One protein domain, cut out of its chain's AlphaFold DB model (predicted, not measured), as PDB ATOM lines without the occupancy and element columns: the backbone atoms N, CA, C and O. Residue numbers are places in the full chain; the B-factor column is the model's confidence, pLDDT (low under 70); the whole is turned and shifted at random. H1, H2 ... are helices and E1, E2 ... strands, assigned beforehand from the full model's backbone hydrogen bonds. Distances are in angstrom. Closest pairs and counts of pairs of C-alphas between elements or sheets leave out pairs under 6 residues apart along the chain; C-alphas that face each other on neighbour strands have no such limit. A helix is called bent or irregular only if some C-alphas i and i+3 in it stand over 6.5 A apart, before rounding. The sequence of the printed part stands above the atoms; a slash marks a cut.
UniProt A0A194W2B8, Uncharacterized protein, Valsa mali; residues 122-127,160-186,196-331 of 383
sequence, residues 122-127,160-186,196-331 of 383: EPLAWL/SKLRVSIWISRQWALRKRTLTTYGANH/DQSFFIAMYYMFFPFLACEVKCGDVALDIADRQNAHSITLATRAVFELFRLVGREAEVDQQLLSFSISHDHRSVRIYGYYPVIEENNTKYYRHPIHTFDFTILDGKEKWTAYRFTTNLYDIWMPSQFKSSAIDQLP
ATOM      1  N   GLU A 122     -86.675  19.718 -12.956       38.16
ATOM      2  CA  GLU A 122     -87.430  20.268 -14.085       38.16
ATOM      3  C   GLU A 122     -88.013  21.630 -13.664       38.16
ATOM      4  O   GLU A 122     -88.916  21.669 -12.819       38.16
ATOM      5  N   PRO A 123     -87.524  22.765 -14.195       37.56
ATOM      6  CA  PRO A 123     -87.938  24.086 -13.723       37.56
ATOM      7  C   PRO A 123     -89.393  24.442 -14.083       37.56
ATOM      8  O   PRO A 123     -89.922  25.416 -13.552       37.56
ATOM      9  N   LEU A 124     -90.042  23.678 -14.977       36.62
ATOM     10  CA  LEU A 124     -91.217  24.136 -15.734       36.62
ATOM     11  C   LEU A 124     -92.520  23.342 -15.506       36.62
ATOM     12  O   LEU A 124     -93.598  23.926 -15.586       36.62
ATOM     13  N   ALA A 125     -92.477  22.056 -15.138       35.38
ATOM     14  CA  ALA A 125     -93.693  21.220 -15.073       35.38
ATOM     15  C   ALA A 125     -94.684  21.614 -13.953       35.38
ATOM     16  O   ALA A 125     -95.883  21.347 -14.032       35.38
ATOM     17  N   TRP A 126     -94.196  22.254 -12.886       35.06
ATOM     18  CA  TRP A 126     -95.047  22.713 -11.782       35.06
ATOM     19  C   TRP A 126     -95.783  24.017 -12.109       35.06
ATOM     20  O   TRP A 126     -96.918  24.201 -11.669       35.06
ATOM     21  N   LEU A 127     -95.161  24.890 -12.911       32.72
ATOM     22  CA  LEU A 127     -95.786  26.123 -13.378       32.72
ATOM     23  C   LEU A 127     -96.990  25.793 -14.251       32.72
ATOM     24  O   LEU A 127     -98.071  26.258 -13.927       32.72
ATOM     25  N   SER A 160     -86.140  23.778  28.369       34.41
ATOM     26  CA  SER A 160     -84.893  23.779  27.588       34.41
ATOM     27  C   SER A 160     -85.123  23.504  26.093       34.41
ATOM     28  O   SER A 160     -84.486  24.132  25.251       34.41
ATOM     29  N   LYS A 161     -86.114  22.672  25.749       36.84
ATOM     30  CA  LYS A 161     -86.508  22.360  24.363       36.84
ATOM     31  C   LYS A 161     -87.123  23.557  23.629       36.84
ATOM     32  O   LYS A 161     -86.731  23.862  22.507       36.84
ATOM     33  N   LEU A 162     -88.026  24.297  24.281       31.38
ATOM     34  CA  LEU A 162     -88.635  25.485  23.678       31.38
ATOM     35  C   LEU A 162     -87.634  26.644  23.581       31.38
ATOM     36  O   LEU A 162     -87.699  27.437  22.648       31.38
ATOM     37  N   ARG A 163     -86.663  26.715  24.500       31.45
ATOM     38  CA  ARG A 163     -85.568  27.695  24.449       31.45
ATOM     39  C   ARG A 163     -84.651  27.476  23.250       31.45
ATOM     40  O   ARG A 163     -84.274  28.464  22.637       31.45
ATOM     41  N   VAL A 164     -84.356  26.229  22.872       38.12
ATOM     42  CA  VAL A 164     -83.554  25.909  21.677       38.12
ATOM     43  C   VAL A 164     -84.316  26.244  20.397       38.12
ATOM     44  O   VAL A 164     -83.764  26.941  19.559       38.12
ATOM     45  N   SER A 165     -85.593  25.867  20.254       32.28
ATOM     46  CA  SER A 165     -86.382  26.251  19.068       32.28
ATOM     47  C   SER A 165     -86.590  27.762  18.964       32.28
ATOM     48  O   SER A 165     -86.462  28.319  17.876       32.28
ATOM     49  N   ILE A 166     -86.854  28.451  20.080       38.41
ATOM     50  CA  ILE A 166     -86.977  29.914  20.118       38.41
ATOM     51  C   ILE A 166     -85.622  30.584  19.868       38.41
ATOM     52  O   ILE A 166     -85.605  31.642  19.254       38.41
ATOM     53  N   TRP A 167     -84.497  29.998  20.292       37.31
ATOM     54  CA  TRP A 167     -83.152  30.540  20.077       37.31
ATOM     55  C   TRP A 167     -82.621  30.264  18.672       37.31
ATOM     56  O   TRP A 167     -82.130  31.202  18.065       37.31
ATOM     57  N   ILE A 168     -82.808  29.069  18.102       39.16
ATOM     58  CA  ILE A 168     -82.560  28.806  16.675       39.16
ATOM     59  C   ILE A 168     -83.394  29.785  15.864       39.16
ATOM     60  O   ILE A 168     -82.826  30.486  15.043       39.16
ATOM     61  N   SER A 169     -84.682  29.949  16.195       35.12
ATOM     62  CA  SER A 169     -85.583  30.914  15.552       35.12
ATOM     63  C   SER A 169     -85.222  32.383  15.815       35.12
ATOM     64  O   SER A 169     -85.520  33.223  14.971       35.12
ATOM     65  N   ARG A 170     -84.598  32.737  16.952       30.75
ATOM     66  CA  ARG A 170     -84.195  34.117  17.318       30.75
ATOM     67  C   ARG A 170     -82.809  34.496  16.815       30.75
ATOM     68  O   ARG A 170     -82.646  35.633  16.399       30.75
ATOM     69  N   GLN A 171     -81.845  33.582  16.805       37.97
ATOM     70  CA  GLN A 171     -80.591  33.722  16.066       37.97
ATOM     71  C   GLN A 171     -80.882  33.727  14.562       37.97
ATOM     72  O   GLN A 171     -80.354  34.568  13.848       37.97
ATOM     73  N   TRP A 172     -81.844  32.916  14.098       37.12
ATOM     74  CA  TRP A 172     -82.446  33.045  12.767       37.12
ATOM     75  C   TRP A 172     -83.160  34.375  12.554       37.12
ATOM     76  O   TRP A 172     -83.087  34.903  11.460       37.12
ATOM     77  N   ALA A 173     -83.866  34.932  13.546       29.98
ATOM     78  CA  ALA A 173     -84.572  36.210  13.401       29.98
ATOM     79  C   ALA A 173     -83.638  37.427  13.476       29.98
ATOM     80  O   ALA A 173     -83.906  38.447  12.851       29.98
ATOM     81  N   LEU A 174     -82.516  37.316  14.181       31.28
ATOM     82  CA  LEU A 174     -81.416  38.278  14.110       31.28
ATOM     83  C   LEU A 174     -80.617  38.125  12.803       31.28
ATOM     84  O   LEU A 174     -79.935  39.060  12.398       31.28
ATOM     85  N   ARG A 175     -80.794  37.000  12.096       35.00
ATOM     86  CA  ARG A 175     -80.277  36.704  10.753       35.00
ATOM     87  C   ARG A 175     -81.395  36.633   9.684       35.00
ATOM     88  O   ARG A 175     -81.162  36.122   8.597       35.00
ATOM     89  N   LYS A 176     -82.609  37.169   9.953       25.83
ATOM     90  CA  LYS A 176     -83.834  37.044   9.102       25.83
ATOM     91  C   LYS A 176     -83.815  37.886   7.826       25.83
ATOM     92  O   LYS A 176     -84.829  38.069   7.160       25.83
ATOM     93  N   ARG A 177     -82.654  38.407   7.481       34.69
ATOM     94  CA  ARG A 177     -82.344  38.981   6.185       34.69
ATOM     95  C   ARG A 177     -80.977  38.443   5.878       34.69
ATOM     96  O   ARG A 177     -80.043  38.926   6.500       34.69
ATOM     97  N   THR A 178     -80.869  37.423   5.045       31.48
ATOM     98  CA  THR A 178     -79.693  37.166   4.205       31.48
ATOM     99  C   THR A 178     -79.811  35.770   3.605       31.48
ATOM    100  O   THR A 178     -79.499  34.767   4.235       31.48
ATOM    101  N   LEU A 179     -80.147  35.719   2.316       39.00
ATOM    102  CA  LEU A 179     -79.191  35.074   1.427       39.00
ATOM    103  C   LEU A 179     -77.833  35.753   1.744       39.00
ATOM    104  O   LEU A 179     -77.782  36.978   1.887       39.00
ATOM    105  N   THR A 180     -76.766  35.003   2.004       45.12
ATOM    106  CA  THR A 180     -75.478  35.611   2.379       45.12
ATOM    107  C   THR A 180     -74.705  36.069   1.157       45.12
ATOM    108  O   THR A 180     -74.214  35.246   0.389       45.12
ATOM    109  N   THR A 181     -74.675  37.387   0.988       41.78
ATOM    110  CA  THR A 181     -74.217  38.127  -0.186       41.78
ATOM    111  C   THR A 181     -72.699  38.075  -0.347       41.78
ATOM    112  O   THR A 181     -71.955  38.056   0.636       41.78
ATOM    113  N   TYR A 182     -72.227  38.174  -1.590       42.38
ATOM    114  CA  TYR A 182     -70.914  38.762  -1.851       42.38
ATOM    115  C   TYR A 182     -70.970  40.278  -1.637       42.38
ATOM    116  O   TYR A 182     -71.934  40.945  -2.021       42.38
ATOM    117  N   GLY A 183     -69.937  40.838  -1.002       38.84
ATOM    118  CA  GLY A 183     -69.811  42.280  -0.818       38.84
ATOM    119  C   GLY A 183     -69.625  42.993  -2.159       38.84
ATOM    120  O   GLY A 183     -68.681  42.703  -2.891       38.84
ATOM    121  N   ALA A 184     -70.481  43.978  -2.442       40.78
ATOM    122  CA  ALA A 184     -70.494  44.790  -3.667       40.78
ATOM    123  C   ALA A 184     -69.167  45.518  -3.988       40.78
ATOM    124  O   ALA A 184     -69.000  46.073  -5.071       40.78
ATOM    125  N   ASN A 185     -68.200  45.518  -3.068       38.41
ATOM    126  CA  ASN A 185     -66.955  46.268  -3.196       38.41
ATOM    127  C   ASN A 185     -66.009  45.736  -4.286       38.41
ATOM    128  O   ASN A 185     -65.231  46.530  -4.811       38.41
ATOM    129  N   HIS A 186     -66.095  44.448  -4.643       40.34
ATOM    130  CA  HIS A 186     -65.267  43.822  -5.688       40.34
ATOM    131  C   HIS A 186     -65.927  43.792  -7.078       40.34
ATOM    132  O   HIS A 186     -65.270  43.451  -8.052       40.34
ATOM    133  N   ASP A 196     -83.182  46.573 -13.955       38.59
ATOM    134  CA  ASP A 196     -83.892  45.297 -14.075       38.59
ATOM    135  C   ASP A 196     -83.033  44.037 -14.346       38.59
ATOM    136  O   ASP A 196     -82.433  43.834 -15.390       38.59
ATOM    137  N   GLN A 197     -83.020  43.158 -13.331       49.00
ATOM    138  CA  GLN A 197     -82.732  41.713 -13.390       49.00
ATOM    139  C   GLN A 197     -81.396  41.255 -14.020       49.00
ATOM    140  O   GLN A 197     -81.367  40.763 -15.143       49.00
ATOM    141  N   SER A 198     -80.282  41.237 -13.266       51.72
ATOM    142  CA  SER A 198     -79.150  40.381 -13.687       51.72
ATOM    143  C   SER A 198     -79.438  38.947 -13.331       51.72
ATOM    144  O   SER A 198     -79.827  38.634 -12.208       51.72
ATOM    145  N   PHE A 199     -79.028  38.074 -14.238       53.78
ATOM    146  CA  PHE A 199     -78.857  36.643 -14.033       53.78
ATOM    147  C   PHE A 199     -78.146  36.250 -12.718       53.78
ATOM    148  O   PHE A 199     -78.393  35.183 -12.161       53.78
ATOM    149  N   PHE A 200     -77.265  37.115 -12.205       58.81
ATOM    150  CA  PHE A 200     -76.433  36.870 -11.025       58.81
ATOM    151  C   PHE A 200     -76.996  37.446  -9.716       58.81
ATOM    152  O   PHE A 200     -76.438  37.173  -8.646       58.81
ATOM    153  N   ILE A 201     -78.081  38.230  -9.778       57.56
ATOM    154  CA  ILE A 201     -78.750  38.796  -8.602       57.56
ATOM    155  C   ILE A 201     -79.940  37.919  -8.227       57.56
ATOM    156  O   ILE A 201     -80.934  37.845  -8.941       57.56
ATOM    157  N   ALA A 202     -79.871  37.297  -7.052       53.22
ATOM    158  CA  ALA A 202     -80.969  36.476  -6.535       53.22
ATOM    159  C   ALA A 202     -81.988  37.274  -5.697       53.22
ATOM    160  O   ALA A 202     -83.139  36.872  -5.564       53.22
ATOM    161  N   MET A 203     -81.569  38.389  -5.092       53.75
ATOM    162  CA  MET A 203     -82.405  39.315  -4.307       53.75
ATOM    163  C   MET A 203     -81.741  40.697  -4.285       53.75
ATOM    164  O   MET A 203     -80.543  40.799  -4.522       53.75
ATOM    165  N   TYR A 204     -82.490  41.759  -3.971       47.00
ATOM    166  CA  TYR A 204     -81.995  43.142  -3.863       47.00
ATOM    167  C   TYR A 204     -80.665  43.206  -3.062       47.00
ATOM    168  O   TYR A 204     -80.657  42.949  -1.859       47.00
ATOM    169  N   TYR A 205     -79.544  43.486  -3.750       56.00
ATOM    170  CA  TYR A 205     -78.139  43.485  -3.266       56.00
ATOM    171  C   TYR A 205     -77.451  42.132  -2.976       56.00
ATOM    172  O   TYR A 205     -76.421  42.093  -2.301       56.00
ATOM    173  N   MET A 206     -77.973  41.025  -3.499       64.94
ATOM    174  CA  MET A 206     -77.455  39.674  -3.286       64.94
ATOM    175  C   MET A 206     -76.917  39.048  -4.566       64.94
ATOM    176  O   MET A 206     -77.684  38.518  -5.372       64.94
ATOM    177  N   PHE A 207     -75.593  39.019  -4.683       65.44
ATOM    178  CA  PHE A 207     -74.892  38.287  -5.732       65.44
ATOM    179  C   PHE A 207     -74.529  36.880  -5.257       65.44
ATOM    180  O   PHE A 207     -74.151  36.714  -4.096       65.44
ATOM    181  N   PHE A 208     -74.665  35.900  -6.155       73.25
ATOM    182  CA  PHE A 208     -74.257  34.493  -6.005       73.25
ATOM    183  C   PHE A 208     -74.539  33.861  -4.622       73.25
ATOM    184  O   PHE A 208     -73.616  33.549  -3.867       73.25
ATOM    185  N   PRO A 209     -75.809  33.626  -4.257       81.25
ATOM    186  CA  PRO A 209     -76.109  32.805  -3.091       81.25
ATOM    187  C   PRO A 209     -75.492  31.415  -3.173       81.25
ATOM    188  O   PRO A 209     -75.490  30.780  -4.219       81.25
ATOM    189  N   PHE A 210     -75.058  30.894  -2.034       85.12
ATOM    190  CA  PHE A 210     -74.596  29.508  -1.931       85.12
ATOM    191  C   PHE A 210     -75.287  28.732  -0.805       85.12
ATOM    192  O   PHE A 210     -75.029  27.544  -0.634       85.12
ATOM    193  N   LEU A 211     -76.175  29.378  -0.043       90.38
ATOM    194  CA  LEU A 211     -76.956  28.752   1.019       90.38
ATOM    195  C   LEU A 211     -78.375  29.327   1.054       90.38
ATOM    196  O   LEU A 211     -78.545  30.545   1.129       90.38
ATOM    197  N   ALA A 212     -79.382  28.452   1.056       90.25
ATOM    198  CA  ALA A 212     -80.768  28.803   1.363       90.25
ATOM    199  C   ALA A 212     -81.267  27.934   2.503       90.25
ATOM    200  O   ALA A 212     -80.997  26.732   2.558       90.25
ATOM    201  N   CYS A 213     -82.017  28.540   3.410       90.38
ATOM    202  CA  CYS A 213     -82.576  27.813   4.524       90.38
ATOM    203  C   CYS A 213     -84.049  28.148   4.670       90.38
ATOM    204  O   CYS A 213     -84.416  29.318   4.711       90.38
ATOM    205  N   GLU A 214     -84.876  27.120   4.823       89.31
ATOM    206  CA  GLU A 214     -86.322  27.273   4.926       89.31
ATOM    207  C   GLU A 214     -86.820  26.505   6.149       89.31
ATOM    208  O   GLU A 214     -86.400  25.374   6.417       89.31
ATOM    209  N   VAL A 215     -87.694  27.150   6.922       90.12
ATOM    210  CA  VAL A 215     -88.296  26.569   8.123       90.12
ATOM    211  C   VAL A 215     -89.777  26.350   7.904       90.12
ATOM    212  O   VAL A 215     -90.470  27.235   7.398       90.12
ATOM    213  N   LYS A 216     -90.283  25.196   8.331       89.50
ATOM    214  CA  LYS A 216     -91.721  24.926   8.397       89.50
ATOM    215  C   LYS A 216     -92.140  24.660   9.834       89.50
ATOM    216  O   LYS A 216     -91.370  24.171  10.654       89.50
ATOM    217  N   CYS A 217     -93.365  25.051  10.152       82.50
ATOM    218  CA  CYS A 217     -93.966  24.870  11.465       82.50
ATOM    219  C   CYS A 217     -95.433  24.463  11.285       82.50
ATOM    220  O   CYS A 217     -96.056  24.838  10.289       82.50
ATOM    221  N   GLY A 218     -95.976  23.717  12.247       75.75
ATOM    222  CA  GLY A 218     -97.338  23.184  12.188       75.75
ATOM    223  C   GLY A 218     -97.480  22.044  11.180       75.75
ATOM    224  O   GLY A 218     -96.557  21.251  11.012       75.75
ATOM    225  N   ASP A 219     -98.623  21.992  10.497       67.12
ATOM    226  CA  ASP A 219     -98.990  20.900   9.578       67.12
ATOM    227  C   ASP A 219     -98.358  21.024   8.179       67.12
ATOM    228  O   ASP A 219     -98.670  20.257   7.266       67.12
ATOM    229  N   VAL A 220     -97.473  22.005   7.973       75.75
ATOM    230  CA  VAL A 220     -96.823  22.220   6.678       75.75
ATOM    231  C   VAL A 220     -95.649  21.261   6.523       75.75
ATOM    232  O   VAL A 220     -94.682  21.307   7.282       75.75
ATOM    233  N   ALA A 221     -95.713  20.420   5.496       83.25
ATOM    234  CA  ALA A 221     -94.701  19.410   5.248       83.25
ATOM    235  C   ALA A 221     -93.366  20.001   4.744       83.25
ATOM    236  O   ALA A 221     -93.306  20.985   3.998       83.25
ATOM    237  N   LEU A 222     -92.262  19.364   5.158       88.56
ATOM    238  CA  LEU A 222     -90.890  19.729   4.779       88.56
ATOM    239  C   LEU A 222     -90.613  19.634   3.273       88.56
ATOM    240  O   LEU A 222     -89.666  20.239   2.784       88.56
ATOM    241  N   ASP A 223     -91.431  18.904   2.516       88.94
ATOM    242  CA  ASP A 223     -91.318  18.838   1.059       88.94
ATOM    243  C   ASP A 223     -91.567  20.205   0.396       88.94
ATOM    244  O   ASP A 223     -90.964  20.505  -0.631       88.94
ATOM    245  N   ILE A 224     -92.399  21.065   0.992       89.38
ATOM    246  CA  ILE A 224     -92.609  22.441   0.519       89.38
ATOM    247  C   ILE A 224     -91.337  23.271   0.718       89.38
ATOM    248  O   ILE A 224     -90.940  23.993  -0.196       89.38
ATOM    249  N   ALA A 225     -90.668  23.132   1.869       89.50
ATOM    250  CA  ALA A 225     -89.368  23.767   2.096       89.50
ATOM    251  C   ALA A 225     -88.324  23.280   1.093       89.50
ATOM    252  O   ALA A 225     -87.636  24.087   0.475       89.50
ATOM    253  N   ASP A 226     -88.269  21.965   0.869       90.44
ATOM    254  CA  ASP A 226     -87.346  21.359  -0.085       90.44
ATOM    255  C   ASP A 226     -87.568  21.879  -1.510       90.44
ATOM    256  O   ASP A 226     -86.593  22.025  -2.244       90.44
ATOM    257  N   ARG A 227     -88.813  22.163  -1.919       89.19
ATOM    258  CA  ARG A 227     -89.121  22.750  -3.236       89.19
ATOM    259  C   ARG A 227     -88.692  24.215  -3.332       89.19
ATOM    260  O   ARG A 227     -88.071  24.595  -4.319       89.19
ATOM    261  N   GLN A 228     -88.984  25.023  -2.313       88.94
ATOM    262  CA  GLN A 228     -88.611  26.444  -2.291       88.94
ATOM    263  C   GLN A 228     -87.093  26.632  -2.288       88.94
ATOM    264  O   GLN A 228     -86.563  27.412  -3.076       88.94
ATOM    265  N   ASN A 229     -86.401  25.854  -1.456       92.00
ATOM    266  CA  ASN A 229     -84.946  25.803  -1.431       92.00
ATOM    267  C   ASN A 229     -84.364  25.302  -2.757       92.00
ATOM    268  O   ASN A 229     -83.379  25.859  -3.231       92.00
ATOM    269  N   ALA A 230     -84.967  24.278  -3.374       90.19
ATOM    270  CA  ALA A 230     -84.493  23.786  -4.666       90.19
ATOM    271  C   ALA A 230     -84.565  24.859  -5.747       90.19
ATOM    272  O   ALA A 230     -83.611  25.024  -6.500       90.19
ATOM    273  N   HIS A 231     -85.667  25.604  -5.804       86.25
ATOM    274  CA  HIS A 231     -85.839  26.669  -6.781       86.25
ATOM    275  C   HIS A 231     -84.792  27.778  -6.605       86.25
ATOM    276  O   HIS A 231     -84.047  28.076  -7.538       86.25
ATOM    277  N   SER A 232     -84.681  28.341  -5.398       86.00
ATOM    278  CA  SER A 232     -83.768  29.460  -5.135       86.00
ATOM    279  C   SER A 232     -82.299  29.082  -5.338       86.00
ATOM    280  O   SER A 232     -81.534  29.845  -5.928       86.00
ATOM    281  N   ILE A 233     -81.902  27.885  -4.904       88.88
ATOM    282  CA  ILE A 233     -80.509  27.451  -4.988       88.88
ATOM    283  C   ILE A 233     -80.123  26.950  -6.373       88.88
ATOM    284  O   ILE A 233     -78.971  27.118  -6.771       88.88
ATOM    285  N   THR A 234     -81.064  26.439  -7.163       88.38
ATOM    286  CA  THR A 234     -80.788  26.123  -8.571       88.38
ATOM    287  C   THR A 234     -80.444  27.385  -9.358       88.38
ATOM    288  O   THR A 234     -79.445  27.389 -10.072       88.38
ATOM    289  N   LEU A 235     -81.190  28.481  -9.169       85.94
ATOM    290  CA  LEU A 235     -80.873  29.771  -9.799       85.94
ATOM    291  C   LEU A 235     -79.484  30.274  -9.392       85.94
ATOM    292  O   LEU A 235     -78.701  30.709 -10.231       85.94
ATOM    293  N   ALA A 236     -79.151  30.145  -8.110       85.12
ATOM    294  CA  ALA A 236     -77.861  30.573  -7.593       85.12
ATOM    295  C   ALA A 236     -76.688  29.708  -8.106       85.12
ATOM    296  O   ALA A 236     -75.639  30.226  -8.479       85.12
ATOM    297  N   THR A 237     -76.893  28.392  -8.197       87.19
ATOM    298  CA  THR A 237     -75.939  27.434  -8.789       87.19
ATOM    299  C   THR A 237     -75.706  27.741 -10.260       87.19
ATOM    300  O   THR A 237     -74.566  27.759 -10.715       87.19
ATOM    301  N   ARG A 238     -76.788  28.024 -10.991       88.44
ATOM    302  CA  ARG A 238     -76.751  28.419 -12.396       88.44
ATOM    303  C   ARG A 238     -75.964  29.712 -12.599       88.44
ATOM    304  O   ARG A 238     -75.109  29.755 -13.473       88.44
ATOM    305  N   ALA A 239     -76.178  30.718 -11.753       83.69
ATOM    306  CA  ALA A 239     -75.402  31.955 -11.767       83.69
ATOM    307  C   ALA A 239     -73.890  31.690 -11.647       83.69
ATOM    308  O   ALA A 239     -73.109  32.188 -12.452       83.69
ATOM    309  N   VAL A 240     -73.464  30.866 -10.685       84.81
ATOM    310  CA  VAL A 240     -72.040  30.509 -10.535       84.81
ATOM    311  C   VAL A 240     -71.535  29.706 -11.737       84.81
ATOM    312  O   VAL A 240     -70.442  29.967 -12.226       84.81
ATOM    313  N   PHE A 241     -72.317  28.754 -12.242       87.00
ATOM    314  CA  PHE A 241     -71.921  27.946 -13.393       87.00
ATOM    315  C   PHE A 241     -71.697  28.793 -14.654       87.00
ATOM    316  O   PHE A 241     -70.642  28.680 -15.276       87.00
ATOM    317  N   GLU A 242     -72.634  29.680 -15.008       85.69
ATOM    318  CA  GLU A 242     -72.465  30.534 -16.192       85.69
ATOM    319  C   GLU A 242     -71.282  31.494 -16.035       85.69
ATOM    320  O   GLU A 242     -70.592  31.765 -17.010       85.69
ATOM    321  N   LEU A 243     -70.978  31.959 -14.816       83.94
ATOM    322  CA  LEU A 243     -69.768  32.749 -14.568       83.94
ATOM    323  C   LEU A 243     -68.502  31.984 -14.992       83.94
ATOM    324  O   LEU A 243     -67.638  32.549 -15.657       83.94
ATOM    325  N   PHE A 244     -68.396  30.705 -14.627       84.31
ATOM    326  CA  PHE A 244     -67.264  29.861 -15.018       84.31
ATOM    327  C   PHE A 244     -67.277  29.527 -16.511       84.31
ATOM    328  O   PHE A 244     -66.219  29.488 -17.134       84.31
ATOM    329  N   ARG A 245     -68.460  29.346 -17.100       86.19
ATOM    330  CA  ARG A 245     -68.621  29.126 -18.541       86.19
ATOM    331  C   ARG A 245     -68.170  30.326 -19.371       86.19
ATOM    332  O   ARG A 245     -67.523  30.153 -20.396       86.19
ATOM    333  N   LEU A 246     -68.452  31.545 -18.913       83.50
ATOM    334  CA  LEU A 246     -68.035  32.776 -19.594       83.50
ATOM    335  C   LEU A 246     -66.515  32.921 -19.694       83.50
ATOM    336  O   LEU A 246     -66.017  33.496 -20.657       83.50
ATOM    337  N   VAL A 247     -65.779  32.386 -18.721       84.12
ATOM    338  CA  VAL A 247     -64.309  32.382 -18.727       84.12
ATOM    339  C   VAL A 247     -63.716  31.086 -19.305       84.12
ATOM    340  O   VAL A 247     -62.506  30.889 -19.228       84.12
ATOM    341  N   GLY A 248     -64.540  30.200 -19.881       84.44
ATOM    342  CA  GLY A 248     -64.109  28.928 -20.481       84.44
ATOM    343  C   GLY A 248     -63.595  27.894 -19.472       84.44
ATOM    344  O   GLY A 248     -62.740  27.070 -19.799       84.44
ATOM    345  N   ARG A 249     -64.048  27.982 -18.215       85.50
ATOM    346  CA  ARG A 249     -63.632  27.130 -17.084       85.50
ATOM    347  C   ARG A 249     -64.797  26.323 -16.510       85.50
ATOM    348  O   ARG A 249     -64.744  25.875 -15.367       85.50
ATOM    349  N   GLU A 250     -65.849  26.093 -17.291       87.38
ATOM    350  CA  GLU A 250     -67.019  25.304 -16.892       87.38
ATOM    351  C   GLU A 250     -66.658  23.875 -16.455       87.38
ATOM    352  O   GLU A 250     -67.304  23.313 -15.572       87.38
ATOM    353  N   ALA A 251     -65.574  23.309 -16.995       86.75
ATOM    354  CA  ALA A 251     -65.079  21.987 -16.615       86.75
ATOM    355  C   ALA A 251     -64.609  21.902 -15.148       86.75
ATOM    356  O   ALA A 251     -64.569  20.810 -14.586       86.75
ATOM    357  N   GLU A 252     -64.256  23.027 -14.512       85.69
ATOM    358  CA  GLU A 252     -63.854  23.049 -13.097       85.69
ATOM    359  C   GLU A 252     -65.038  22.884 -12.147       85.69
ATOM    360  O   GLU A 252     -64.876  22.379 -11.036       85.69
ATOM    361  N   VAL A 253     -66.220  23.321 -12.582       86.75
ATOM    362  CA  VAL A 253     -67.441  23.333 -11.772       86.75
ATOM    363  C   VAL A 253     -68.403  22.203 -12.132       86.75
ATOM    364  O   VAL A 253     -69.360  21.972 -11.391       86.75
ATOM    365  N   ASP A 254     -68.143  21.469 -13.218       88.38
ATOM    366  CA  ASP A 254     -68.908  20.278 -13.583       88.38
ATOM    367  C   ASP A 254     -68.911  19.265 -12.431       88.38
ATOM    368  O   ASP A 254     -67.870  18.824 -11.935       88.38
ATOM    369  N   GLN A 255     -70.114  18.916 -11.979       87.06
ATOM    370  CA  GLN A 255     -70.379  17.965 -10.896       87.06
ATOM    371  C   GLN A 255     -69.791  18.349  -9.531       87.06
ATOM    372  O   GLN A 255     -69.762  17.525  -8.612       87.06
ATOM    373  N   GLN A 256     -69.365  19.603  -9.367       86.06
ATOM    374  CA  GLN A 256     -68.950  20.152  -8.081       86.06
ATOM    375  C   GLN A 256     -70.146  20.725  -7.323       86.06
ATOM    376  O   GLN A 256     -71.048  21.332  -7.897       86.06
ATOM    377  N   LEU A 257     -70.139  20.558  -6.000       89.06
ATOM    378  CA  LEU A 257     -71.129  21.191  -5.133       89.06
ATOM    379  C   LEU A 257     -70.844  22.693  -5.053       89.06
ATOM    380  O   LEU A 257     -69.886  23.099  -4.396       89.06
ATOM    381  N   LEU A 258     -71.684  23.501  -5.700       88.50
ATOM    382  CA  LEU A 258     -71.537  24.963  -5.740       88.50
ATOM    383  C   LEU A 258     -72.414  25.672  -4.707       88.50
ATOM    384  O   LEU A 258     -72.237  26.861  -4.455       88.50
ATOM    385  N   SER A 259     -73.397  24.980  -4.142       89.94
ATOM    386  CA  SER A 259     -74.359  25.584  -3.225       89.94
ATOM    387  C   SER A 259     -75.119  24.527  -2.420       89.94
ATOM    388  O   SER A 259     -75.074  23.327  -2.709       89.94
ATOM    389  N   PHE A 260     -75.811  24.974  -1.375       93.38
ATOM    390  CA  PHE A 260     -76.413  24.118  -0.364       93.38
ATOM    391  C   PHE A 260     -77.777  24.637   0.076       93.38
ATOM    392  O   PHE A 260     -78.087  25.824  -0.029       93.38
ATOM    393  N   SER A 261     -78.592  23.749   0.637       94.75
ATOM    394  CA  SER A 261     -79.819  24.158   1.311       94.75
ATOM    395  C   SER A 261     -80.101  23.376   2.579       94.75
ATOM    396  O   SER A 261     -79.818  22.179   2.633       94.75
ATOM    397  N   ILE A 262     -80.746  24.032   3.543       94.88
ATOM    398  CA  ILE A 262     -81.202  23.421   4.791       94.88
ATOM    399  C   ILE A 262     -82.710  23.622   4.938       94.88
ATOM    400  O   ILE A 262     -83.196  24.741   5.086       94.88
ATOM    401  N   SER A 263     -83.460  22.530   4.954       94.31
ATOM    402  CA  SER A 263     -84.883  22.540   5.291       94.31
ATOM    403  C   SER A 263     -85.058  21.975   6.689       94.31
ATOM    404  O   SER A 263     -84.519  20.906   6.979       94.31
ATOM    405  N   HIS A 264     -85.793  22.652   7.565       92.38
ATOM    406  CA  HIS A 264     -86.020  22.129   8.911       92.38
ATOM    407  C   HIS A 264     -87.387  22.483   9.488       92.38
ATOM    408  O   HIS A 264     -88.049  23.425   9.052       92.38
ATOM    409  N   ASP A 265     -87.813  21.692  10.462       89.88
ATOM    410  CA  ASP A 265     -89.005  21.937  11.260       89.88
ATOM    411  C   ASP A 265     -88.675  21.813  12.757       89.88
ATOM    412  O   ASP A 265     -87.522  21.919  13.182       89.88
ATOM    413  N   HIS A 266     -89.698  21.623  13.586       86.50
ATOM    414  CA  HIS A 266     -89.555  21.485  15.032       86.50
ATOM    415  C   HIS A 266     -88.836  20.197  15.480       86.50
ATOM    416  O   HIS A 266     -88.582  20.047  16.676       86.50
ATOM    417  N   ARG A 267     -88.530  19.277  14.559       87.94
ATOM    418  CA  ARG A 267     -88.002  17.942  14.853       87.94
ATOM    419  C   ARG A 267     -86.873  17.499  13.920       87.94
ATOM    420  O   ARG A 267     -85.898  16.912  14.379       87.94
ATOM    421  N   SER A 268     -87.003  17.756  12.625       90.75
ATOM    422  CA  SER A 268     -86.152  17.193  11.577       90.75
ATOM    423  C   SER A 268     -85.425  18.275  10.788       90.75
ATOM    424  O   SER A 268     -85.931  19.379  10.598       90.75
ATOM    425  N   VAL A 269     -84.246  17.926  10.280       92.00
ATOM    426  CA  VAL A 269     -83.410  18.752   9.405       92.00
ATOM    427  C   VAL A 269     -83.018  17.930   8.177       92.00
ATOM    428  O   VAL A 269     -82.670  16.756   8.288       92.00
ATOM    429  N   ARG A 270     -83.049  18.553   6.998       94.00
ATOM    430  CA  ARG A 270     -82.576  18.002   5.723       94.00
ATOM    431  C   ARG A 270     -81.571  18.958   5.108       94.00
ATOM    432  O   ARG A 270     -81.880  20.129   4.904       94.00
ATOM    433  N   ILE A 271     -80.385  18.451   4.809       93.69
ATOM    434  CA  ILE A 271     -79.292  19.189   4.188       93.69
ATOM    435  C   ILE A 271     -79.073  18.621   2.793       93.69
ATOM    436  O   ILE A 271     -78.904  17.412   2.620       93.69
ATOM    437  N   TYR A 272     -79.036  19.506   1.807       93.19
ATOM    438  CA  TYR A 272     -78.779  19.156   0.421       93.19
ATOM    439  C   TYR A 272     -77.637  19.985  -0.156       93.19
ATOM    440  O   TYR A 272     -77.455  21.138   0.231       93.19
ATOM    441  N   GLY A 273     -76.916  19.406  -1.111       92.44
ATOM    442  CA  GLY A 273     -75.963  20.106  -1.969       92.44
ATOM    443  C   GLY A 273     -76.434  20.095  -3.421       92.44
ATOM    444  O   GLY A 273     -77.107  19.150  -3.832       92.44
ATOM    445  N   TYR A 274     -76.087  21.125  -4.185       92.00
ATOM    446  CA  TYR A 274     -76.495  21.291  -5.579       92.00
ATOM    447  C   TYR A 274     -75.277  21.431  -6.479       92.00
ATOM    448  O   TYR A 274     -74.282  22.057  -6.103       92.00
ATOM    449  N   TYR A 275     -75.371  20.833  -7.661       90.19
ATOM    450  CA  TYR A 275     -74.285  20.778  -8.629       90.19
ATOM    451  C   TYR A 275     -74.825  20.825 -10.065       90.19
ATOM    452  O   TYR A 275     -75.908  20.286 -10.331       90.19
ATOM    453  N   PRO A 276     -74.094  21.464 -10.992       91.56
ATOM    454  CA  PRO A 276     -74.377  21.386 -12.414       91.56
ATOM    455  C   PRO A 276     -73.788  20.101 -13.011       91.56
ATOM    456  O   PRO A 276     -72.809  19.556 -12.504       91.56
ATOM    457  N   VAL A 277     -74.378  19.629 -14.104       91.25
ATOM    458  CA  VAL A 277     -73.838  18.568 -14.959       91.25
ATOM    459  C   VAL A 277     -73.891  19.068 -16.394       91.25
ATOM    460  O   VAL A 277     -74.961  19.447 -16.885       91.25
ATOM    461  N   ILE A 278     -72.742  19.070 -17.059       91.00
ATOM    462  CA  ILE A 278     -72.619  19.422 -18.471       91.00
ATOM    463  C   ILE A 278     -73.006  18.203 -19.313       91.00
ATOM    464  O   ILE A 278     -72.408  17.133 -19.206       91.00
ATOM    465  N   GLU A 279     -74.016  18.358 -20.164       86.62
ATOM    466  CA  GLU A 279     -74.493  17.321 -21.077       86.62
ATOM    467  C   GLU A 279     -74.466  17.838 -22.511       86.62
ATOM    468  O   GLU A 279     -75.402  18.508 -22.929       86.62
ATOM    469  N   GLU A 280     -73.416  17.501 -23.267       79.38
ATOM    470  CA  GLU A 280     -73.217  17.870 -24.681       79.38
ATOM    471  C   GLU A 280     -73.447  19.370 -24.963       79.38
ATOM    472  O   GLU A 280     -72.491  20.139 -24.934       79.38
ATOM    473  N   ASN A 281     -74.700  19.788 -25.185       77.44
ATOM    474  CA  ASN A 281     -75.097  21.170 -25.474       77.44
ATOM    475  C   ASN A 281     -75.906  21.862 -24.362       77.44
ATOM    476  O   ASN A 281     -76.163  23.061 -24.465       77.44
ATOM    477  N   ASN A 282     -76.320  21.145 -23.315       85.06
ATOM    478  CA  ASN A 282     -77.145  21.669 -22.229       85.06
ATOM    479  C   ASN A 282     -76.480  21.487 -20.863       85.06
ATOM    480  O   ASN A 282     -75.600  20.651 -20.664       85.06
ATOM    481  N   THR A 283     -76.944  22.266 -19.891       87.81
ATOM    482  CA  THR A 283     -76.534  22.134 -18.492       87.81
ATOM    483  C   THR A 283     -77.746  21.775 -17.656       87.81
ATOM    484  O   THR A 283     -78.752  22.483 -17.671       87.81
ATOM    485  N   LYS A 284     -77.640  20.678 -16.908       91.06
ATOM    486  CA  LYS A 284     -78.666  20.240 -15.963       91.06
ATOM    487  C   LYS A 284     -78.220  20.499 -14.537       91.06
ATOM    488  O   LYS A 284     -77.032  20.460 -14.234       91.06
ATOM    489  N   TYR A 285     -79.182  20.735 -13.655       90.12
ATOM    490  CA  TYR A 285     -78.926  21.024 -12.249       90.12
ATOM    491  C   TYR A 285     -79.550  19.947 -11.382       90.12
ATOM    492  O   TYR A 285     -80.743  19.648 -11.484       90.12
ATOM    493  N   TYR A 286     -78.729  19.376 -10.513       89.31
ATOM    494  CA  TYR A 286     -79.124  18.280  -9.649       89.31
ATOM    495  C   TYR A 286     -78.893  18.635  -8.192       89.31
ATOM    496  O   TYR A 286     -78.106  19.514  -7.837       89.31
ATOM    497  N   ARG A 287     -79.592  17.896  -7.335       90.38
ATOM    498  CA  ARG A 287     -79.477  17.993  -5.890       90.38
ATOM    499  C   ARG A 287     -79.126  16.642  -5.296       90.38
ATOM    500  O   ARG A 287     -79.711  15.630  -5.669       90.38
ATOM    501  N   HIS A 288     -78.231  16.648  -4.316       88.19
ATOM    502  CA  HIS A 288     -77.839  15.476  -3.549       88.19
ATOM    503  C   HIS A 288     -78.221  15.629  -2.067       88.19
ATOM    504  O   HIS A 288     -77.863  16.646  -1.463       88.19
ATOM    505  N   PRO A 289     -78.929  14.660  -1.453       89.19
ATOM    506  CA  PRO A 289     -79.142  14.642  -0.008       89.19
ATOM    507  C   PRO A 289     -77.818  14.361   0.709       89.19
ATOM    508  O   PRO A 289     -77.275  13.266   0.615       89.19
ATOM    509  N   ILE A 290     -77.301  15.356   1.429       87.69
ATOM    510  CA  ILE A 290     -76.059  15.232   2.207       87.69
ATOM    511  C   ILE A 290     -76.356  14.560   3.540       87.69
ATOM    512  O   ILE A 290     -75.642  13.648   3.952       87.69
ATOM    513  N   HIS A 291     -77.400  15.033   4.226       90.25
ATOM    514  CA  HIS A 291     -77.810  14.476   5.508       90.25
ATOM    515  C   HIS A 291     -79.284  14.749   5.784       90.25
ATOM    516  O   HIS A 291     -79.828  15.778   5.386       90.25
ATOM    517  N   THR A 292     -79.953  13.829   6.461       91.25
ATOM    518  CA  THR A 292     -81.326  14.001   6.938       91.25
ATOM    519  C   THR A 292     -81.435  13.351   8.298       91.25
ATOM    520  O   THR A 292     -81.171  12.160   8.432       91.25
ATOM    521  N   PHE A 293     -81.825  14.134   9.297       88.25
ATOM    522  CA  PHE A 293     -81.821  13.683  10.676       88.25
ATOM    523  C   PHE A 293     -82.909  14.332  11.517       88.25
ATOM    524  O   PHE A 293     -83.488  15.358  11.159       88.25
ATOM    525  N   ASP A 294     -83.158  13.711  12.660       89.31
ATOM    526  CA  ASP A 294     -84.051  14.180  13.704       89.31
ATOM    527  C   ASP A 294     -83.205  14.560  14.918       89.31
ATOM    528  O   ASP A 294     -82.491  13.732  15.478       89.31
ATOM    529  N   PHE A 295     -83.256  15.826  15.318       84.62
ATOM    530  CA  PHE A 295     -82.422  16.329  16.410       84.62
ATOM    531  C   PHE A 295     -83.074  16.164  17.789       84.62
ATOM    532  O   PHE A 295     -82.502  16.577  18.795       84.62
ATOM    533  N   THR A 296     -84.285  15.605  17.857       85.94
ATOM    534  CA  THR A 296     -85.025  15.391  19.110       85.94
ATOM    535  C   THR A 296     -84.852  13.984  19.676       85.94
ATOM    536  O   THR A 296     -85.180  13.748  20.841       85.94
ATOM    537  N   ILE A 297     -84.340  13.058  18.864       85.31
ATOM    538  CA  ILE A 297     -84.052  11.675  19.251       85.31
ATOM    539  C   ILE A 297     -82.623  11.537  19.790       85.31
ATOM    540  O   ILE A 297     -81.813  12.455  19.677       85.31
ATOM    541  N   LEU A 298     -82.320  10.376  20.384       85.06
ATOM    542  CA  LEU A 298     -80.978  10.021  20.876       85.06
ATOM    543  C   LEU A 298     -80.375  11.090  21.803       85.06
ATOM    544  O   LEU A 298     -79.220  11.470  21.652       85.06
ATOM    545  N   ASP A 299     -81.201  11.614  22.712       81.00
ATOM    546  CA  ASP A 299     -80.834  12.673  23.664       81.00
ATOM    547  C   ASP A 299     -80.260  13.948  23.014       81.00
ATOM    548  O   ASP A 299     -79.491  14.699  23.606       81.00
ATOM    549  N   GLY A 300     -80.647  14.219  21.765       80.75
ATOM    550  CA  GLY A 300     -80.182  15.394  21.039       80.75
ATOM    551  C   GLY A 300     -78.762  15.270  20.495       80.75
ATOM    552  O   GLY A 300     -78.139  16.302  20.247       80.75
ATOM    553  N   LYS A 301     -78.268  14.047  20.248       83.38
ATOM    554  CA  LYS A 301     -76.944  13.796  19.650       83.38
ATOM    555  C   LYS A 301     -76.636  14.706  18.449       83.38
ATOM    556  O   LYS A 301     -75.543  15.249  18.344       83.38
ATOM    557  N   GLU A 302     -77.606  14.922  17.560       80.31
ATOM    558  CA  GLU A 302     -77.413  15.712  16.333       80.31
ATOM    559  C   GLU A 302     -77.870  17.176  16.437       80.31
ATOM    560  O   GLU A 302     -77.968  17.888  15.435       80.31
ATOM    561  N   LYS A 303     -78.133  17.670  17.653       83.12
ATOM    562  CA  LYS A 303     -78.617  19.038  17.901       83.12
ATOM    563  C   LYS A 303     -77.719  20.116  17.289       83.12
ATOM    564  O   LYS A 303     -78.220  21.137  16.822       83.12
ATOM    565  N   TRP A 304     -76.407  19.889  17.264       84.62
ATOM    566  CA  TRP A 304     -75.427  20.862  16.777       84.62
ATOM    567  C   TRP A 304     -75.006  20.652  15.319       84.62
ATOM    568  O   TRP A 304     -74.290  21.486  14.766       84.62
ATOM    569  N   THR A 305     -75.469  19.588  14.659       83.19
ATOM    570  CA  THR A 305     -74.994  19.196  13.324       83.19
ATOM    571  C   THR A 305     -75.253  20.276  12.271       83.19
ATOM    572  O   THR A 305     -74.338  20.668  11.549       83.19
ATOM    573  N   ALA A 306     -76.469  20.833  12.216       86.06
ATOM    574  CA  ALA A 306     -76.811  21.888  11.255       86.06
ATOM    575  C   ALA A 306     -76.029  23.190  11.501       86.06
ATOM    576  O   ALA A 306     -75.633  23.873  10.553       86.06
ATOM    577  N   TYR A 307     -75.792  23.519  12.774       84.94
ATOM    578  CA  TYR A 307     -75.009  24.687  13.168       84.94
ATOM    579  C   TYR A 307     -73.556  24.542  12.711       84.94
ATOM    580  O   TYR A 307     -73.080  25.382  11.954       84.94
ATOM    581  N   ARG A 308     -72.895  23.432  13.063       84.38
ATOM    582  CA  ARG A 308     -71.508  23.146  12.660       84.38
ATOM    583  C   ARG A 308     -71.354  23.105  11.144       84.38
ATOM    584  O   ARG A 308     -70.403  23.673  10.616       84.38
ATOM    585  N   PHE A 309     -72.302  22.484  10.435       85.94
ATOM    586  CA  PHE A 309     -72.322  22.488   8.972       85.94
ATOM    587  C   PHE A 309     -72.344  23.917   8.416       85.94
ATOM    588  O   PHE A 309     -71.526  24.261   7.568       85.94
ATOM    589  N   THR A 310     -73.244  24.757   8.933       86.44
ATOM    590  CA  THR A 310     -73.380  26.151   8.497       86.44
ATOM    591  C   THR A 310     -72.115  26.950   8.804       86.44
ATOM    592  O   THR A 310     -71.628  27.655   7.931       86.44
ATOM    593  N   THR A 311     -71.552  26.826  10.005       84.00
ATOM    594  CA  THR A 311     -70.307  27.505  10.393       84.00
ATOM    595  C   THR A 311     -69.153  27.107   9.474       84.00
ATOM    596  O   THR A 311     -68.525  27.969   8.870       84.00
ATOM    597  N   ASN A 312     -68.957  25.809   9.233       84.88
ATOM    598  CA  ASN A 312     -67.918  25.313   8.327       84.88
ATOM    599  C   ASN A 312     -68.103  25.785   6.880       84.88
ATOM    600  O   ASN A 312     -67.122  25.984   6.157       84.88
ATOM    601  N   LEU A 313     -69.350  25.969   6.445       84.44
ATOM    602  CA  LEU A 313     -69.643  26.521   5.130       84.44
ATOM    603  C   LEU A 313     -69.050  27.930   4.977       84.44
ATOM    604  O   LEU A 313     -68.455  28.228   3.944       84.44
ATOM    605  N   TYR A 314     -69.175  28.770   6.007       81.25
ATOM    606  CA  TYR A 314     -68.624  30.127   6.005       81.25
ATOM    607  C   TYR A 314     -67.122  30.153   6.287       81.25
ATOM    608  O   TYR A 314     -66.394  30.868   5.609       81.25
ATOM    609  N   ASP A 315     -66.642  29.372   7.245       80.94
ATOM    610  CA  ASP A 315     -65.262  29.511   7.717       80.94
ATOM    611  C   ASP A 315     -64.256  28.782   6.817       80.94
ATOM    612  O   ASP A 315     -63.092  29.173   6.731       80.94
ATOM    613  N   ILE A 316     -64.695  27.724   6.126       82.12
ATOM    614  CA  ILE A 316     -63.814  26.834   5.357       82.12
ATOM    615  C   ILE A 316     -64.199  26.818   3.880       82.12
ATOM    616  O   ILE A 316     -63.367  27.106   3.016       82.12
ATOM    617  N   TRP A 317     -65.446  26.454   3.571       83.06
ATOM    618  CA  TRP A 317     -65.843  26.190   2.188       83.06
ATOM    619  C   TRP A 317     -65.877  27.477   1.357       83.06
ATOM    620  O   TRP A 317     -65.177  27.549   0.347       83.06
ATOM    621  N   MET A 318     -66.590  28.515   1.803       80.00
ATOM    622  CA  MET A 318     -66.732  29.771   1.058       80.00
ATOM    623  C   MET A 318     -65.365  30.404   0.712       80.00
ATOM    624  O   MET A 318     -65.140  30.677  -0.467       80.00
ATOM    625  N   PRO A 319     -64.403  30.573   1.645       73.81
ATOM    626  CA  PRO A 319     -63.086  31.117   1.311       73.81
ATOM    627  C   PRO A 319     -62.294  30.245   0.329       73.81
ATOM    628  O   PRO A 319     -61.512  30.768  -0.463       73.81
ATOM    629  N   SER A 320     -62.477  28.920   0.372       72.19
ATOM    630  CA  SER A 320     -61.770  27.988  -0.516       72.19
ATOM    631  C   SER A 320     -62.285  28.021  -1.955       72.19
ATOM    632  O   SER A 320     -61.483  27.942  -2.883       72.19
ATOM    633  N   GLN A 321     -63.598  28.180  -2.140       66.56
ATOM    634  CA  GLN A 321     -64.227  28.288  -3.458       66.56
ATOM    635  C   GLN A 321     -63.986  29.655  -4.092       66.56
ATOM    636  O   GLN A 321     -63.902  29.778  -5.310       66.56
ATOM    637  N   PHE A 322     -63.857  30.689  -3.258       57.12
ATOM    638  CA  PHE A 322     -63.843  32.075  -3.699       57.12
ATOM    639  C   PHE A 322     -62.462  32.724  -3.692       57.12
ATOM    640  O   PHE A 322     -62.348  33.946  -3.592       57.12
ATOM    641  N   LYS A 323     -61.393  31.935  -3.863       52.56
ATOM    642  CA  LYS A 323     -60.106  32.473  -4.333       52.56
ATOM    643  C   LYS A 323     -60.251  32.929  -5.795       52.56
ATOM    644  O   LYS A 323     -59.834  32.226  -6.708       52.56
ATOM    645  N   SER A 324     -60.952  34.059  -5.931       53.62
ATOM    646  CA  SER A 324     -61.107  35.127  -6.939       53.62
ATOM    647  C   SER A 324     -60.790  34.917  -8.425       53.62
ATOM    648  O   SER A 324     -61.033  35.818  -9.215       53.62
ATOM    649  N   SER A 325     -60.324  33.759  -8.874       61.00
ATOM    650  CA  SER A 325     -59.737  33.629 -10.209       61.00
ATOM    651  C   SER A 325     -60.721  33.845 -11.362       61.00
ATOM    652  O   SER A 325     -60.315  34.375 -12.386       61.00
ATOM    653  N   ALA A 326     -61.991  33.444 -11.235       65.88
ATOM    654  CA  ALA A 326     -62.956  33.579 -12.331       65.88
ATOM    655  C   ALA A 326     -63.480  35.020 -12.486       65.88
ATOM    656  O   ALA A 326     -63.599  35.512 -13.600       65.88
ATOM    657  N   ILE A 327     -63.744  35.718 -11.375       69.31
ATOM    658  CA  ILE A 327     -64.242  37.104 -11.402       69.31
ATOM    659  C   ILE A 327     -63.154  38.059 -11.894       69.31
ATOM    660  O   ILE A 327     -63.441  38.955 -12.683       69.31
ATOM    661  N   ASP A 328     -61.904  37.832 -11.486       70.19
ATOM    662  CA  ASP A 328     -60.761  38.649 -11.907       70.19
ATOM    663  C   ASP A 328     -60.458  38.512 -13.416       70.19
ATOM    664  O   ASP A 328     -59.778  39.358 -13.992       70.19
ATOM    665  N   GLN A 329     -60.960  37.452 -14.062       68.69
ATOM    666  CA  GLN A 329     -60.783  37.164 -15.491       68.69
ATOM    667  C   GLN A 329     -61.949  37.663 -16.355       68.69
ATOM    668  O   GLN A 329     -61.930  37.459 -17.569       68.69
ATOM    669  N   LEU A 330     -62.958  38.308 -15.759       68.50
ATOM    670  CA  LEU A 330     -64.086  38.844 -16.509       68.50
ATOM    671  C   LEU A 330     -63.642  40.018 -17.399       68.50
ATOM    672  O   LEU A 330     -63.081  40.990 -16.885       68.50
ATOM    673  N   PRO A 331     -63.922  39.982 -18.715       63.16
ATOM    674  CA  PRO A 331     -63.772  41.159 -19.557       63.16
ATOM    675  C   PRO A 331     -64.617  42.322 -19.018       63.16
ATOM    676  O   PRO A 331     -65.756  42.141 -18.590       63.16
TER     677      PRO A 331
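AT A GLANCE: This is residues 122 to 127, 160 to 186 and 196 to 331 of the 383 residues of an uncharacterized protein of Valsa mali (UniProt A0A194W2B8). A twisted sheet of four strands, E2 to E5, curls round one long helix, H2, while a second helix, H4, covers part of the sheet's other face. Helix H1 lies off to one side of this three-layered body, and the small strand E1 sits near H2. The printed part has 169 residues, with the order H1 E1 E2 H2 H3 E3 E4 E5 H4; the class is mixed, helices and strands. The sheet's order is E2, E3, E4, E5, mixed. The whole is compact, with a radius of gyration of the C-alphas of 17.1 A and spans of 54 by 38 by 32 A.

HOW THE PARTS SIT: H1, residues 160 to 174, is not on the sheet. E1, residues 201 to 203, pairs with no named strand, but it pairs antiparallel with residues 206 to 207. E2, residues 211 to 215, is an edge strand, parallel to E3, residues 259 to 264, at 11 degrees; N 214 and O 262 are 2.9 A apart. Between them come H2, residues 222 to 246, and H3, residues 250 to 253: a strand-helix-strand unit, two parallel neighbour strands with helices between, its crossover right-handed. The sheet curls round H2; the closest C-alphas of H2 and E3, Ala 225 and Ser 263, are 5.6 A apart. H3 touches H2 at Phe 244 and Glu 250, C-alphas 4.9 A apart, with residues 241 to 244 of H2 alone, and only grazes the sheet. E3, E4, residues 268 to 279, and E5, residues 282 to 294, form a meander of two hairpins, each strand the antiparallel neighbour of the one before. N 263 and O 270 are 2.9 A apart, N 277 and O 284 2.8 A. H4, residues 305 to 321, is on the face opposite H2, at a height over the sheet of 10.3 A; it lies over E3 and E4 and runs along the strands, at 12 degrees to E3 on the local plane. In H1 and H2 every O i to N i+4 pair is within hydrogen-bond range, in H4 10 of 13; H3 is too short for such a pair.

IN THESE COORDINATES: H1 begins at C-alpha 160, (-84.893, 23.779, 27.588), and is 20.1 A long. H2 measures 35.9 A, E4 34.7 A and E5 37.3 A. H4, 21.9 A, has a kink of 34 degrees near residue 312, is only just irregular, C-alphas 315 and 318 being 6.8 A apart, and ends at C-alpha 321, (-64.227, 28.288, -3.458).

THE WHOLE: The two C-alphas farthest apart, those of Ser 160 and Pro 331, are 54.5 A apart. Residues 128 to 159 and 187 to 195 are not printed; the gaps are 42.5 A and 20.5 A between C-alphas. Of the links printed whole, none is long. Mean pLDDT of the printed part is 72.9; 56 residues are under 70, among them 122 to 127, 160 to 186 and 196 to 207.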